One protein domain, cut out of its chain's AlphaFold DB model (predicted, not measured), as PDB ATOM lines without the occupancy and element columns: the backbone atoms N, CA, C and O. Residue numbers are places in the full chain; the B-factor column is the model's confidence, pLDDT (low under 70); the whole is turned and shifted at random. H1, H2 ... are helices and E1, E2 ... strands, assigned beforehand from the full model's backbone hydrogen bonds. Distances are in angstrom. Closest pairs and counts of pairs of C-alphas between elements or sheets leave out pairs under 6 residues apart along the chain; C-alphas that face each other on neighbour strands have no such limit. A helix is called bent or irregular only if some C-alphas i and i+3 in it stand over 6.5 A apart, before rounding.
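Overview. This is residues 2 to 52 of the 200 residues of the protein "Oxoglutarate dehydrogenase (succinyl-transferring)" of Albugo laibachii Nc14 (UniProt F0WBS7). A two-stranded hairpin, E1 and E2, makes a long arm, and at the end away from its turn lie one short helix, H1, and a wide loop of residues 13 to 33 that links H1 to E1. The tip of the hairpin, residues 39 to 44, sticks out free of the rest. The printed part has 51 residues, with one named helix and two named strands in the order H1, E1, E2 along the chain; the sheet has the order E1 - E2 and is antiparallel. The class is mixed, helices and strands, with under half of the residues, 22 of 51, in named elements. The whole is loose, with a radius of gyration of the C-alphas of 13.6 A, and elongated, with spans of 39 by 21 by 20 A.

Along the chain. Strand E1 is residues 34 to 40, Thr 34 to Tyr 40, and measures 18.7 A from first to last C-alpha; its C-alpha 34 is at (2.308, -21.646, -49.579). Strand E2 is residues 43 to 49, Glu 43 to Leu 49, and measures 19.5 A; its C-alpha 49 is at (4.248, -22.284, -54.340). Helix H1 is residues 5 to 12, Ala 5 to Val 12, and measures 10.8 A; it begins with C-alpha 5 at (-8.441, -15.619, -47.077).

Arrangement. E1 and E2 are antiparallel neighbours and form a hairpin, with an angle of 159 degrees between their N-to-C directions. Their C-alphas face each other along the pair, for instance those of Ser 35 and Ser 48 at 4.2 A and those of Tyr 40 and Glu 43 at 5.1 A. N 36 and O 47 are within hydrogen-bond range at 2.9 A, and so are N 45 and O 38 at 2.8 A. The link from E1 to E2, residues 41 and 42, is tight. H1 and E2 are apart. The link from H1 to E1 is long, with 21 residues. In H1 every O i to N i+4 pair is within hydrogen-bond range, and the helix is neither bent nor irregular.

Size, cuts and confidence. The two C-alphas farthest apart are those of Glu 23, in the long link, and Gly 41, in the tight link, at 41.0 A. The C-alphas of Asp 2 and Asn 52, the first and last printed, are 19.0 A apart. The C-alphas of residues 13 to 33 lie 5 to 18 A from the mean of the C-alphas. The printed part has no cut. Its mean pLDDT is 93.7, and no printed residue is under 70.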
ATOM      1  N   ASP A   2      -5.659 -23.681 -50.682       89.00
ATOM      2  CA  ASP A   2      -6.201 -23.584 -49.304       89.00
ATOM      3  C   ASP A   2      -5.554 -22.497 -48.436       89.00
ATOM      4  O   ASP A   2      -5.538 -22.581 -47.211       89.00
ATOM      5  N   TYR A   3      -5.027 -21.454 -49.085       91.56
ATOM      6  CA  TYR A   3      -4.463 -20.317 -48.386       91.56
ATOM      7  C   TYR A   3      -5.601 -19.556 -47.685       91.56
ATOM      8  O   TYR A   3      -6.589 -19.219 -48.349       91.56
ATOM      9  N   PRO A   4      -5.519 -19.300 -46.367       92.75
ATOM     10  CA  PRO A   4      -6.621 -18.684 -45.642       92.75
ATOM     11  C   PRO A   4      -6.872 -17.243 -46.102       92.75
ATOM     12  O   PRO A   4      -5.999 -16.389 -45.978       92.75
ATOM     13  N   ALA A   5      -8.090 -16.947 -46.562       93.88
ATOM     14  CA  ALA A   5      -8.441 -15.619 -47.077       93.88
ATOM     15  C   ALA A   5      -8.210 -14.488 -46.056       93.88
ATOM     16  O   ALA A   5      -7.747 -13.415 -46.426       93.88
ATOM     17  N   HIS A   6      -8.455 -14.740 -44.763       94.12
ATOM     18  CA  HIS A   6      -8.222 -13.746 -43.707       94.12
ATOM     19  C   HIS A   6      -6.755 -13.306 -43.601       94.12
ATOM     20  O   HIS A   6      -6.505 -12.170 -43.220       94.12
ATOM     21  N   LYS A   7      -5.790 -14.166 -43.964       92.75
ATOM     22  CA  LYS A   7      -4.370 -13.790 -43.989       92.75
ATOM     23  C   LYS A   7      -4.059 -12.823 -45.126       92.75
ATOM     24  O   LYS A   7      -3.307 -11.885 -44.918       92.75
ATOM     25  N   ILE A   8      -4.693 -13.004 -46.288       93.62
ATOM     26  CA  ILE A   8      -4.557 -12.066 -47.413       93.62
ATOM     27  C   ILE A   8      -5.056 -10.684 -46.986       93.62
ATOM     28  O   ILE A   8      -4.336  -9.706 -47.145       93.62
ATOM     29  N   PHE A   9      -6.256 -10.605 -46.400       95.31
ATOM     30  CA  PHE A   9      -6.809  -9.329 -45.933       95.31
ATOM     31  C   PHE A   9      -5.934  -8.670 -44.865       95.31
ATOM     32  O   PHE A   9      -5.724  -7.466 -44.912       95.31
ATOM     33  N   TYR A  10      -5.361  -9.465 -43.960       94.06
ATOM     34  CA  TYR A  10      -4.466  -8.960 -42.925       94.06
ATOM     35  C   TYR A  10      -3.240  -8.232 -43.505       94.06
ATOM     36  O   TYR A  10      -2.926  -7.131 -43.056       94.06
ATOM     37  N   ILE A  11      -2.601  -8.797 -44.536       93.81
ATOM     38  CA  ILE A  11      -1.450  -8.178 -45.216       93.81
ATOM     39  C   ILE A  11      -1.888  -6.970 -46.058       93.81
ATOM     40  O   ILE A  11      -1.210  -5.947 -46.075       93.81
ATOM     41  N   VAL A  12      -3.048  -7.048 -46.728       94.25
ATOM     42  CA  VAL A  12      -3.624  -5.916 -47.487       94.25
ATOM     43  C   VAL A  12      -3.859  -4.697 -46.589       94.25
ATOM     44  O   VAL A  12      -3.625  -3.573 -47.025       94.25
ATOM     45  N   ASP A  13      -4.255  -4.913 -45.334       95.81
ATOM     46  CA  ASP A  13      -4.419  -3.853 -44.331       95.81
ATOM     47  C   ASP A  13      -3.076  -3.265 -43.836       95.81
ATOM     48  O   ASP A  13      -3.065  -2.363 -42.998       95.81
ATOM     49  N   GLY A  14      -1.940  -3.750 -44.349       94.00
ATOM     50  CA  GLY A  14      -0.594  -3.289 -44.005       94.00
ATOM     51  C   GLY A  14       0.007  -3.966 -42.774       94.00
ATOM     52  O   GLY A  14       0.981  -3.456 -42.218       94.00
ATOM     53  N   ASN A  15      -0.568  -5.083 -42.316       93.50
ATOM     54  CA  ASN A  15      -0.004  -5.855 -41.211       93.50
ATOM     55  C   ASN A  15       1.039  -6.865 -41.706       93.50
ATOM     56  O   ASN A  15       1.016  -7.271 -42.864       93.50
ATOM     57  N   THR A  16       1.913  -7.309 -40.798       91.25
ATOM     58  CA  THR A  16       2.957  -8.291 -41.103       91.25
ATOM     59  C   THR A  16       2.543  -9.724 -40.770       91.25
ATOM     60  O   THR A  16       1.984  -9.989 -39.708       91.25
ATOM     61  N   GLU A  17       2.838 -10.672 -41.655       87.50
ATOM     62  CA  GLU A  17       2.698 -12.111 -41.426       87.50
ATOM     63  C   GLU A  17       3.833 -12.714 -40.587       87.50
ATOM     64  O   GLU A  17       3.717 -13.859 -40.129       87.50
ATOM     65  N   ILE A  18       4.904 -11.950 -40.356       89.62
ATOM     66  CA  ILE A  18       6.045 -12.358 -39.542       89.62
ATOM     67  C   ILE A  18       5.601 -12.435 -38.075       89.62
ATOM     68  O   ILE A  18       5.106 -11.450 -37.517       89.62
ATOM     69  N   PRO A  19       5.761 -13.591 -37.404       89.06
ATOM     70  CA  PRO A  19       5.393 -13.696 -36.002       89.06
ATOM     71  C   PRO A  19       6.271 -12.771 -35.138       89.06
ATOM     72  O   PRO A  19       7.460 -12.624 -35.414       89.06
ATOM     73  N   PRO A  20       5.738 -12.205 -34.041       87.94
ATOM     74  CA  PRO A  20       6.390 -11.133 -33.276       87.94
ATOM     75  C   PRO A  20       7.721 -11.524 -32.614       87.94
ATOM     76  O   PRO A  20       8.422 -10.673 -32.080       87.94
ATOM     77  N   ASN A  21       8.054 -12.814 -32.600       93.88
ATOM     78  CA  ASN A  21       9.299 -13.357 -32.068       93.88
ATOM     79  C   ASN A  21      10.389 -13.569 -33.137       93.88
ATOM     80  O   ASN A  21      11.411 -14.179 -32.824       93.88
ATOM     81  N   TYR A  22      10.166 -13.119 -34.372       91.38
ATOM     82  CA  TYR A  22      11.144 -13.145 -35.456       91.38
ATOM     83  C   TYR A  22      11.479 -11.718 -35.895       91.38
ATOM     84  O   TYR A  22      10.596 -10.872 -36.011       91.38
ATOM     85  N   GLU A  23      12.763 -11.462 -36.140       89.88
ATOM     86  CA  GLU A  23      13.241 -10.228 -36.766       89.88
ATOM     87  C   GLU A  23      13.438 -10.498 -38.257       89.88
ATOM     88  O   GLU A  23      14.420 -11.127 -38.651       89.88
ATOM     89  N   ASP A  24      12.485 -10.063 -39.075       88.25
ATOM     90  CA  ASP A  24      12.546 -10.200 -40.529       88.25
ATOM     91  C   ASP A  24      11.817  -9.024 -41.203       88.25
ATOM     92  O   ASP A  24      11.171  -8.210 -40.532       88.25
ATOM     93  N   VAL A  25      11.947  -8.907 -42.522       86.56
ATOM     94  CA  VAL A  25      11.250  -7.908 -43.338       86.56
ATOM     95  C   VAL A  25      10.222  -8.614 -44.200       86.56
ATOM     96  O   VAL A  25      10.548  -9.532 -44.947       86.56
ATOM     97  N   ASP A  26       8.977  -8.171 -44.075       89.12
ATOM     98  CA  ASP A  26       7.866  -8.774 -44.795       89.12
ATOM     99  C   ASP A  26       7.837  -8.381 -46.274       89.12
ATOM    100  O   ASP A  26       8.559  -7.481 -46.714       89.12
ATOM    101  N   ASP A  27       6.956  -9.027 -47.030       94.69
ATOM    102  CA  ASP A  27       6.803  -8.818 -48.462       94.69
ATOM    103  C   ASP A  27       5.362  -8.447 -48.860       94.69
ATOM    104  O   ASP A  27       4.429  -8.415 -48.058       94.69
ATOM    105  N   VAL A  28       5.168  -8.103 -50.132       94.25
ATOM    106  CA  VAL A  28       3.861  -7.722 -50.669       94.25
ATOM    107  C   VAL A  28       2.958  -8.936 -50.902       94.25
ATOM    108  O   VAL A  28       3.398 -10.054 -51.169       94.25
ATOM    109  N   THR A  29       1.649  -8.690 -50.923       93.00
ATOM    110  CA  THR A  29       0.602  -9.713 -51.106       93.00
ATOM    111  C   THR A  29       0.761 -10.572 -52.365       93.00
ATOM    112  O   THR A  29       0.322 -11.723 -52.387       93.00
ATOM    113  N   SER A  30       1.402 -10.056 -53.417       94.81
ATOM    114  CA  SER A  30       1.675 -10.798 -54.652       94.81
ATOM    115  C   SER A  30       2.803 -11.829 -54.537       94.81
ATOM    116  O   SER A  30       2.989 -12.602 -55.474       94.81
ATOM    117  N   HIS A  31       3.557 -11.856 -53.434       95.94
ATOM    118  CA  HIS A  31       4.714 -12.740 -53.238       95.94
ATOM    119  C   HIS A  31       4.453 -13.870 -52.228       95.94
ATOM    120  O   HIS A  31       5.376 -14.596 -51.845       95.94
ATOM    121  N   ILE A  32       3.191 -14.054 -51.820       92.62
ATOM    122  CA  ILE A  32       2.775 -15.085 -50.864       92.62
ATOM    123  C   ILE A  32       3.230 -16.478 -51.323       92.62
ATOM    124  O   ILE A  32       2.835 -16.982 -52.378       92.62
ATOM    125  N   ALA A  33       3.991 -17.150 -50.458       93.31
ATOM    126  CA  ALA A  33       4.314 -18.565 -50.588       93.31
ATOM    127  C   ALA A  33       3.304 -19.438 -49.840       93.31
ATOM    128  O   ALA A  33       2.727 -19.060 -48.820       93.31
ATOM    129  N   THR A  34       3.125 -20.672 -50.305       94.94
ATOM    130  CA  THR A  34       2.308 -21.646 -49.579       94.94
ATOM    131  C   THR A  34       2.696 -23.074 -49.924       94.94
ATOM    132  O   THR A  34       3.194 -23.363 -51.011       94.94
ATOM    133  N   SER A  35       2.487 -23.983 -48.979       96.50
ATOM    134  CA  SER A  35       2.798 -25.397 -49.119       96.50
ATOM    135  C   SER A  35       1.667 -26.217 -48.516       96.50
ATOM    136  O   SER A  35       1.305 -26.003 -47.360       96.50
ATOM    137  N   VAL A  36       1.074 -27.111 -49.304       96.88
ATOM    138  CA  VAL A  36      -0.138 -27.843 -48.921       96.88
ATOM    139  C   VAL A  36      -0.151 -29.242 -49.526       96.88
ATOM    140  O   VAL A  36       0.255 -29.444 -50.670       96.88
ATOM    141  N   ASP A  37      -0.666 -30.207 -48.770       97.06
ATOM    142  CA  ASP A  37      -0.982 -31.537 -49.286       97.06
ATOM    143  C   ASP A  37      -2.403 -31.536 -49.867       97.06
ATOM    144  O   ASP A  37      -3.373 -31.181 -49.197       97.06
ATOM    145  N   LYS A  38      -2.529 -31.932 -51.134       96.31
ATOM    146  CA  LYS A  38      -3.803 -32.119 -51.830       96.31
ATOM    147  C   LYS A  38      -4.106 -33.600 -51.982       96.31
ATOM    148  O   LYS A  38      -3.229 -34.375 -52.350       96.31
ATOM    149  N   PHE A  39      -5.358 -33.972 -51.735       95.44
ATOM    150  CA  PHE A  39      -5.832 -35.347 -51.852       95.44
ATOM    151  C   PHE A  39      -6.743 -35.482 -53.071       95.44
ATOM    152  O   PHE A  39      -7.712 -34.733 -53.214       95.44
ATOM    153  N   TYR A  40      -6.428 -36.437 -53.940       94.38
ATOM    154  CA  TYR A  40      -7.209 -36.787 -55.123       94.38
ATOM    155  C   TYR A  40      -7.579 -38.268 -55.028       94.38
ATOM    156  O   TYR A  40      -6.808 -39.149 -55.404       94.38
ATOM    157  N   GLY A  41      -8.751 -38.554 -54.455       94.56
ATOM    158  CA  GLY A  41      -9.081 -39.913 -54.025       94.56
ATOM    159  C   GLY A  41      -8.136 -40.356 -52.905       94.56
ATOM    160  O   GLY A  41      -8.037 -39.674 -51.889       94.56
ATOM    161  N   ASN A  42      -7.425 -41.466 -53.112       94.44
ATOM    162  CA  ASN A  42      -6.424 -41.973 -52.164       94.44
ATOM    163  C   ASN A  42      -5.009 -41.433 -52.431       94.44
ATOM    164  O   ASN A  42      -4.101 -41.689 -51.642       94.44
ATOM    165  N   GLU A  43      -4.816 -40.693 -53.524       95.25
ATOM    166  CA  GLU A  43      -3.513 -40.160 -53.906       95.25
ATOM    167  C   GLU A  43      -3.249 -38.821 -53.228       95.25
ATOM    168  O   GLU A  43      -4.123 -37.949 -53.161       95.25
ATOM    169  N   LYS A  44      -2.014 -38.638 -52.758       95.75
ATOM    170  CA  LYS A  44      -1.561 -37.401 -52.121       95.75
ATOM    171  C   LYS A  44      -0.547 -36.688 -53.007       95.75
ATOM    172  O   LYS A  44       0.501 -37.239 -53.323       95.75
ATOM    173  N   VAL A  45      -0.824 -35.431 -53.335       95.94
ATOM    174  CA  VAL A  45       0.074 -34.554 -54.092       95.94
ATOM    175  C   VAL A  45       0.472 -33.377 -53.216       95.94
ATOM    176  O   VAL A  45      -0.364 -32.558 -52.839       95.94
ATOM    177  N   HIS A  46       1.761 -33.276 -52.908       97.31
ATOM    178  CA  HIS A  46       2.309 -32.122 -52.209       97.31
ATOM    179  C   HIS A  46       2.540 -30.970 -53.194       97.31
ATOM    180  O   HIS A  46       3.316 -31.113 -54.140       97.31
ATOM    181  N   VAL A  47       1.897 -29.825 -52.966       97.25
ATOM    182  CA  VAL A  47       2.010 -28.637 -53.819       97.25
ATOM    183  C   VAL A  47       2.672 -27.514 -53.032       97.25
ATOM    184  O   VAL A  47       2.189 -27.129 -51.971       97.25
ATOM    185  N   SER A  48       3.758 -26.960 -53.570       97.12
ATOM    186  CA  SER A  48       4.481 -25.837 -52.969       97.12
ATOM    187  C   SER A  48       4.628 -24.708 -53.985       97.12
ATOM    188  O   SER A  48       5.280 -24.882 -55.011       97.12
ATOM    189  N   LEU A  49       4.030 -23.561 -53.671       97.25
ATOM    190  CA  LEU A  49       4.248 -22.284 -54.340       97.25
ATOM    191  C   LEU A  49       5.409 -21.571 -53.640       97.25
ATOM    192  O   LEU A  49       5.389 -21.414 -52.417       97.25
ATOM    193  N   LEU A  50       6.427 -21.185 -54.406       97.06
ATOM    194  CA  LEU A  50       7.556 -20.413 -53.897       97.06
ATOM    195  C   LEU A  50       7.220 -18.924 -53.866       97.06
ATOM    196  O   LEU A  50       6.536 -18.444 -54.761       97.06
ATOM    197  N   SER A  51       7.747 -18.220 -52.862       95.19
ATOM    198  CA  SER A  51       7.793 -16.757 -52.871       95.19
ATOM    199  C   SER A  51       8.798 -16.303 -53.928       95.19
ATOM    200  O   SER A  51       9.808 -16.977 -54.160       95.19
ATOM    201  N   ASN A  52       8.505 -15.184 -54.580       97.44
ATOM    202  CA  ASN A  52       9.311 -14.607 -55.642       97.44
ATOM    203  C   ASN A  52       9.388 -13.090 -55.489       97.44
ATOM    204  O   ASN A  52       8.404 -12.490 -55.079       97.44
TER     205      ASN A  52